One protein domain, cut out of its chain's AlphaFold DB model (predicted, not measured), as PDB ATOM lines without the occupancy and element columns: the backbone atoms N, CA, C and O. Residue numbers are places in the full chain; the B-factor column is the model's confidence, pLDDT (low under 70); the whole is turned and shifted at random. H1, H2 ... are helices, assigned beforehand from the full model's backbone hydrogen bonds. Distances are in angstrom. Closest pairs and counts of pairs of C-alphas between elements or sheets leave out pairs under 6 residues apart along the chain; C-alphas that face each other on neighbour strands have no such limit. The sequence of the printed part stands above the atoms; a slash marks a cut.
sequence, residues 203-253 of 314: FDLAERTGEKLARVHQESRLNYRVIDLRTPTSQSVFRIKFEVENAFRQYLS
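What this domain is: This is residues 203 to 253 of the 314 residues of the protein "tRNA-synt_2 domain-containing protein" of Triticum aestivum (UniProt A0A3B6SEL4). What would one see first? An open, drawn-out chain of short helix, link, turn and long helix: H1 at one far end, a link leading to the two short helices H2 and H3 one after the other, then the long helix H4 running away toward the other far end, where residues 239 to 253 stick out free. What is it made of? The printed part has 51 residues with four named helices, in the order H1, H2, H3, H4, and no named strand; the class is all helix. How spread out is it? It is extended, with a radius of gyration of the C-alphas of 16.7 A, and the C-alphas span 54 by 25 by 15 A.

Where its parts are: Where does the first helix lie? H1 is residues 203 to 209, 9.8 A from first to last C-alpha, beginning at C-alpha 203 at (-11.323, -27.323, 57.547). Which short helices follow? H2 is residues 218 to 223, with C-alpha 218 at (-6.363, -40.883, 53.219) and a length of 8.6 A. H3 is residues 225 to 228, 4.9 A long. Where does the last helix run? H4 is residues 232 to 253, 31.3 A long, and ends at C-alpha 253 at (30.027, -40.066, 47.538).

How they stand to each other: What does H1 touch? H1 touches no helix and is apart from H2, H3 and H4. How do H2 and H3 stand? They only just touch, with 3 pairs of C-alphas within 8 A, and touch only at the corner by their tight link; their closest C-alphas, those of Arg 221 and Asp 228, are 5.7 A apart. And H4? H3 and H4 are close but not clearly touching, their closest C-alphas, those of Asp 228 and Ser 234, being 6.9 A apart. H2 and H4 are apart. What do the backbone N and O atoms show? In H1, H2 and H4 every O i to N i+4 pair is within hydrogen-bond range; H3 is too short for such a pair, and its one O i to N i+3 pair is within range.

The domain as a whole: How large is it? The two C-alphas farthest apart, those of Gly 210 and Ser 253, are 54.5 A apart. Without residues 239 to 253, which stand free and belong to H4, the other 36 residues span 33 by 20 by 11 A. Are there cuts or long links? The printed part has no cut and no long link: H2 to H3 and H3 to H4 are tight, and H1 to H2, with 8 residues between them, is short. How sure is the model? The mean pLDDT of the printed part is 94.8, and no printed residue is under 70.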
ATOM      1  N   PHE A 203     -10.262 -26.556  56.890       90.12
ATOM      2  CA  PHE A 203     -11.323 -27.323  57.547       90.12
ATOM      3  C   PHE A 203     -11.683 -26.724  58.913       90.12
ATOM      4  O   PHE A 203     -12.865 -26.507  59.173       90.12
ATOM      5  N   ASP A 204     -10.694 -26.358  59.730       90.94
ATOM      6  CA  ASP A 204     -10.921 -25.697  61.022       90.94
ATOM      7  C   ASP A 204     -11.680 -24.369  60.860       90.94
ATOM      8  O   ASP A 204     -12.567 -24.034  61.650       90.94
ATOM      9  N   LEU A 205     -11.341 -23.585  59.829       91.38
ATOM     10  CA  LEU A 205     -12.038 -22.337  59.516       91.38
ATOM     11  C   LEU A 205     -13.479 -22.592  59.056       91.38
ATOM     12  O   LEU A 205     -14.391 -21.872  59.473       91.38
ATOM     13  N   ALA A 206     -13.697 -23.611  58.226       90.75
ATOM     14  CA  ALA A 206     -15.024 -23.997  57.764       90.75
ATOM     15  C   ALA A 206     -15.923 -24.444  58.926       90.75
ATOM     16  O   ALA A 206     -17.066 -24.003  59.023       90.75
ATOM     17  N   GLU A 207     -15.390 -25.213  59.877       89.25
ATOM     18  CA  GLU A 207     -16.121 -25.607  61.087       89.25
ATOM     19  C   GLU A 207     -16.527 -24.397  61.939       89.25
ATOM     20  O   GLU A 207     -17.667 -24.318  62.397       89.25
ATOM     21  N   ARG A 208     -15.637 -23.407  62.096       90.62
ATOM     22  CA  ARG A 208     -15.935 -22.166  62.840       90.62
ATOM     23  C   ARG A 208     -16.968 -21.280  62.147       90.62
ATOM     24  O   ARG A 208     -17.744 -20.608  62.820       90.62
ATOM     25  N   THR A 209     -16.953 -21.241  60.818       91.00
ATOM     26  CA  THR A 209     -17.860 -20.410  60.005       91.00
ATOM     27  C   THR A 209     -19.171 -21.119  59.655       91.00
ATOM     28  O   THR A 209     -20.096 -20.484  59.152       91.00
ATOM     29  N   GLY A 210     -19.280 -22.417  59.953       88.44
ATOM     30  CA  GLY A 210     -20.431 -23.251  59.608       88.44
ATOM     31  C   GLY A 210     -20.477 -23.679  58.135       88.44
ATOM     32  O   GLY A 210     -21.506 -24.184  57.679       88.44
ATOM     33  N   GLU A 211     -19.393 -23.488  57.379       89.81
ATOM     34  CA  GLU A 211     -19.274 -23.941  55.995       89.81
ATOM     35  C   GLU A 211     -19.036 -25.458  55.938       89.81
ATOM     36  O   GLU A 211     -18.253 -26.030  56.694       89.81
ATOM     37  N   LYS A 212     -19.715 -26.146  55.014       85.31
ATOM     38  CA  LYS A 212     -19.530 -27.588  54.802       85.31
ATOM     39  C   LYS A 212     -18.549 -27.829  53.666       85.31
ATOM     40  O   LYS A 212     -18.933 -27.762  52.499       85.31
ATOM     41  N   LEU A 213     -17.316 -28.187  54.007       88.94
ATOM     42  CA  LEU A 213     -16.306 -28.609  53.040       88.94
ATOM     43  C   LEU A 213     -16.229 -30.136  52.955       88.94
ATOM     44  O   LEU A 213     -16.268 -30.843  53.961       88.94
ATOM     45  N   ALA A 214     -16.106 -30.659  51.735       89.56
ATOM     46  CA  ALA A 214     -15.863 -32.079  51.523       89.56
ATOM     47  C   ALA A 214     -14.414 -32.420  51.894       89.56
ATOM     48  O   ALA A 214     -13.482 -31.748  51.445       89.56
ATOM     49  N   ARG A 215     -14.233 -33.478  52.691       90.88
ATOM     50  CA  ARG A 215     -12.923 -33.979  53.116       90.88
ATOM     51  C   ARG A 215     -12.615 -35.300  52.428       90.88
ATOM     52  O   ARG A 215     -13.396 -36.245  52.510       90.88
ATOM     53  N   VAL A 216     -11.466 -35.376  51.761       93.19
ATOM     54  CA  VAL A 216     -11.012 -36.610  51.108       93.19
ATOM     55  C   VAL A 216     -10.116 -37.383  52.071       93.19
ATOM     56  O   VAL A 216      -8.989 -36.979  52.353       93.19
ATOM     57  N   HIS A 217     -10.615 -38.507  52.585       92.94
ATOM     58  CA  HIS A 217      -9.868 -39.349  53.521       92.94
ATOM     59  C   HIS A 217      -8.650 -40.012  52.867       92.94
ATOM     60  O   HIS A 217      -8.641 -40.294  51.665       92.94
ATOM     61  N   GLN A 218      -7.630 -40.309  53.677       93.62
ATOM     62  CA  GLN A 218      -6.363 -40.883  53.219       93.62
ATOM     63  C   GLN A 218      -6.547 -42.171  52.409       93.62
ATOM     64  O   GLN A 218      -5.926 -42.314  51.362       93.62
ATOM     65  N   GLU A 219      -7.429 -43.072  52.835       96.06
ATOM     66  CA  GLU A 219      -7.721 -44.312  52.108       96.06
ATOM     67  C   GLU A 219      -8.196 -44.041  50.671       96.06
ATOM     68  O   GLU A 219      -7.674 -44.613  49.719       96.06
ATOM     69  N   SER A 220      -9.109 -43.083  50.483       95.06
ATOM     70  CA  SER A 220      -9.571 -42.685  49.146       95.06
ATOM     71  C   SER A 220      -8.450 -42.053  48.318       95.06
ATOM     72  O   SER A 220      -8.332 -42.331  47.126       95.06
ATOM     73  N   ARG A 221      -7.588 -41.241  48.943       96.00
ATOM     74  CA  ARG A 221      -6.414 -40.651  48.276       96.00
ATOM     75  C   ARG A 221      -5.419 -41.720  47.821       96.00
ATOM     76  O   ARG A 221      -4.838 -41.579  46.751       96.00
ATOM     77  N   LEU A 222      -5.242 -42.788  48.600       96.56
ATOM     78  CA  LEU A 222      -4.381 -43.918  48.248       96.56
ATOM     79  C   LEU A 222      -5.011 -44.805  47.164       96.56
ATOM     80  O   LEU A 222      -4.318 -45.172  46.220       96.56
ATOM     81  N   ASN A 223      -6.320 -45.063  47.225       97.38
ATOM     82  CA  ASN A 223      -7.037 -45.805  46.180       97.38
ATOM     83  C   ASN A 223      -7.007 -45.070  44.828       97.38
ATOM     84  O   ASN A 223      -6.877 -45.695  43.780       97.38
ATOM     85  N   TYR A 224      -7.058 -43.734  44.846       96.56
ATOM     86  CA  TYR A 224      -6.991 -42.884  43.651       96.56
ATOM     87  C   TYR A 224      -5.684 -42.090  43.574       96.56
ATOM     88  O   TYR A 224      -5.665 -40.910  43.203       96.56
ATOM     89  N   ARG A 225      -4.565 -42.754  43.892       96.94
ATOM     90  CA  ARG A 225      -3.248 -42.117  44.033       96.94
ATOM     91  C   ARG A 225      -2.801 -41.344  42.797       96.94
ATOM     92  O   ARG A 225      -2.179 -40.300  42.938       96.94
ATOM     93  N   VAL A 226      -3.153 -41.802  41.596       95.69
ATOM     94  CA  VAL A 226      -2.807 -41.121  40.333       95.69
ATOM     95  C   VAL A 226      -3.358 -39.690  40.277       95.69
ATOM     96  O   VAL A 226      -2.698 -38.804  39.736       95.69
ATOM     97  N   ILE A 227      -4.543 -39.447  40.843       94.81
ATOM     98  CA  ILE A 227      -5.145 -38.108  40.901       94.81
ATOM     99  C   ILE A 227      -4.555 -37.327  42.073       94.81
ATOM    100  O   ILE A 227      -4.156 -36.179  41.908       94.81
ATOM    101  N   ASP A 228      -4.429 -37.953  43.242       96.19
ATOM    102  CA  ASP A 228      -3.884 -37.304  44.438       96.19
ATOM    103  C   ASP A 228      -2.434 -36.816  44.251       96.19
ATOM    104  O   ASP A 228      -2.069 -35.736  44.722       96.19
ATOM    105  N   LEU A 229      -1.622 -37.546  43.480       96.56
ATOM    106  CA  LEU A 229      -0.267 -37.144  43.094       96.56
ATOM    107  C   LEU A 229      -0.217 -35.842  42.286       96.56
ATOM    108  O   LEU A 229       0.857 -35.263  42.162       96.56
ATOM    109  N   ARG A 230      -1.338 -35.368  41.735       95.50
ATOM    110  CA  ARG A 230      -1.413 -34.094  41.005       95.50
ATOM    111  C   ARG A 230      -1.553 -32.891  41.936       95.50
ATOM    112  O   ARG A 230      -1.365 -31.769  41.479       95.50
ATOM    113  N   THR A 231      -1.877 -33.105  43.215       94.81
ATOM    114  CA  THR A 231      -1.983 -32.011  44.191       94.81
ATOM    115  C   THR A 231      -0.607 -31.364  44.410       94.81
ATOM    116  O   THR A 231       0.397 -32.086  44.470       94.81
ATOM    117  N   PRO A 232      -0.525 -30.029  44.577       92.94
ATOM    118  CA  PRO A 232       0.743 -29.342  44.839       92.94
ATOM    119  C   PRO A 232       1.491 -29.901  46.056       92.94
ATOM    120  O   PRO A 232       2.711 -30.066  46.018       92.94
ATOM    121  N   THR A 233       0.757 -30.286  47.105       93.38
ATOM    122  CA  THR A 233       1.318 -30.907  48.312       93.38
ATOM    123  C   THR A 233       1.963 -32.256  48.007       93.38
ATOM    124  O   THR A 233       3.123 -32.467  48.355       93.38
ATOM    125  N   SER A 234       1.266 -33.170  47.318       95.50
ATOM    126  CA  SER A 234       1.847 -34.472  46.962       95.50
ATOM    127  C   SER A 234       3.047 -34.320  46.029       95.50
ATOM    128  O   SER A 234       4.074 -34.956  46.263       95.50
ATOM    129  N   GLN A 235       2.959 -33.447  45.018       95.81
ATOM    130  CA  GLN A 235       4.086 -33.118  44.136       95.81
ATOM    131  C   GLN A 235       5.308 -32.650  44.934       95.81
ATOM    132  O   GLN A 235       6.403 -33.187  44.758       95.81
ATOM    133  N   SER A 236       5.111 -31.701  45.853       96.00
ATOM    134  CA  SER A 236       6.168 -31.178  46.723       96.00
ATOM    135  C   SER A 236       6.789 -32.272  47.590       96.00
ATOM    136  O   SER A 236       8.009 -32.403  47.629       96.00
ATOM    137  N   VAL A 237       5.969 -33.118  48.224       96.81
ATOM    138  CA  VAL A 237       6.450 -34.218  49.077       96.81
ATOM    139  C   VAL A 237       7.372 -35.161  48.306       96.81
ATOM    140  O   VAL A 237       8.427 -35.528  48.818       96.81
ATOM    141  N   PHE A 238       7.016 -35.562  47.082       96.94
ATOM    142  CA  PHE A 238       7.864 -36.474  46.305       96.94
ATOM    143  C   PHE A 238       9.136 -35.820  45.775       96.94
ATOM    144  O   PHE A 238      10.173 -36.478  45.747       96.94
ATOM    145  N   ARG A 239       9.090 -34.534  45.417       97.31
ATOM    146  CA  ARG A 239      10.289 -33.778  45.028       97.31
ATOM    147  C   ARG A 239      11.256 -33.624  46.201       97.31
ATOM    148  O   ARG A 239      12.441 -33.878  46.043       97.31
ATOM    149  N   ILE A 240      10.750 -33.325  47.398       98.25
ATOM    150  CA  ILE A 240      11.569 -33.279  48.620       98.25
ATOM    151  C   ILE A 240      12.156 -34.660  48.932       98.25
ATOM    152  O   ILE A 240      13.339 -34.760  49.242       98.25
ATOM    153  N   LYS A 241      11.367 -35.738  48.820       97.81
ATOM    154  CA  LYS A 241      11.876 -37.110  49.003       97.81
ATOM    155  C   LYS A 241      13.034 -37.424  48.055       97.81
ATOM    156  O   LYS A 241      14.020 -38.008  48.494       97.81
ATOM    157  N   PHE A 242      12.921 -37.016  46.792       98.00
ATOM    158  CA  PHE A 242      14.003 -37.138  45.820       98.00
ATOM    159  C   PHE A 242      15.252 -36.362  46.262       98.00
ATOM    160  O   PHE A 242      16.339 -36.934  46.275       98.00
ATOM    161  N   GLU A 243      15.111 -35.108  46.701       98.31
ATOM    162  CA  GLU A 243      16.264 -34.316  47.155       98.31
ATOM    163  C   GLU A 243      16.927 -34.880  48.416       98.31
ATOM    164  O   GLU A 243      18.149 -34.837  48.535       98.31
ATOM    165  N   VAL A 244      16.163 -35.478  49.335       98.44
ATOM    166  CA  VAL A 244      16.728 -36.184  50.499       98.44
ATOM    167  C   VAL A 244      17.599 -37.359  50.053       98.44
ATOM    168  O   VAL A 244      18.724 -37.514  50.535       98.44
ATOM    169  N   GLU A 245      17.109 -38.179  49.120       98.06
ATOM    170  CA  GLU A 245      17.882 -39.294  48.568       98.06
ATOM    171  C   GLU A 245      19.136 -38.801  47.832       98.06
ATOM    172  O   GLU A 245      20.230 -39.343  48.019       98.06
ATOM    173  N   ASN A 246      18.994 -37.757  47.020       98.31
ATOM    174  CA  ASN A 246      20.086 -37.163  46.261       98.31
ATOM    175  C   ASN A 246      21.171 -36.598  47.194       98.31
ATOM    176  O   ASN A 246      22.347 -36.932  47.046       98.31
ATOM    177  N   ALA A 247      20.781 -35.831  48.214       98.50
ATOM    178  CA  ALA A 247      21.693 -35.283  49.215       98.50
ATOM    179  C   ALA A 247      22.427 -36.388  49.993       98.50
ATOM    180  O   ALA A 247      23.638 -36.299  50.200       98.50
ATOM    181  N   PHE A 248      21.726 -37.465  50.366       98.62
ATOM    182  CA  PHE A 248      22.334 -38.642  50.992       98.62
ATOM    183  C   PHE A 248      23.420 -39.265  50.099       98.62
ATOM    184  O   PHE A 248      24.544 -39.494  50.556       98.62
ATOM    185  N   ARG A 249      23.112 -39.492  48.814       98.31
ATOM    186  CA  ARG A 249      24.057 -40.060  47.837       98.31
ATOM    187  C   ARG A 249      25.267 -39.149  47.631       98.31
ATOM    188  O   ARG A 249      26.400 -39.624  47.693       98.31
ATOM    189  N   GLN A 250      25.044 -37.851  47.428       98.31
ATOM    190  CA  GLN A 250      26.109 -36.866  47.217       98.31
ATOM    191  C   GLN A 250      27.037 -36.766  48.426       98.31
ATOM    192  O   GLN A 250      28.259 -36.814  48.274       98.31
ATOM    193  N   TYR A 251      26.473 -36.693  49.635       98.62
ATOM    194  CA  TYR A 251      27.261 -36.634  50.859       98.62
ATOM    195  C   TYR A 251      28.158 -37.868  51.007       98.62
ATOM    196  O   TYR A 251      29.367 -37.728  51.191       98.62
ATOM    197  N   LEU A 252      27.610 -39.076  50.864       98.50
ATOM    198  CA  LEU A 252      28.394 -40.305  51.005       98.50
ATOM    199  C   LEU A 252      29.424 -40.476  49.884       98.50
ATOM    200  O   LEU A 252      30.564 -40.855  50.158       98.50
ATOM    201  N   SER A 253      29.076 -40.105  48.651       97.69
ATOM    202  CA  SER A 253      30.027 -40.066  47.538       97.69
ATOM    203  C   SER A 253      31.193 -39.114  47.830       97.69
ATOM    204  O   SER A 253      32.345 -39.478  47.605       97.69
TER     205      SER A 253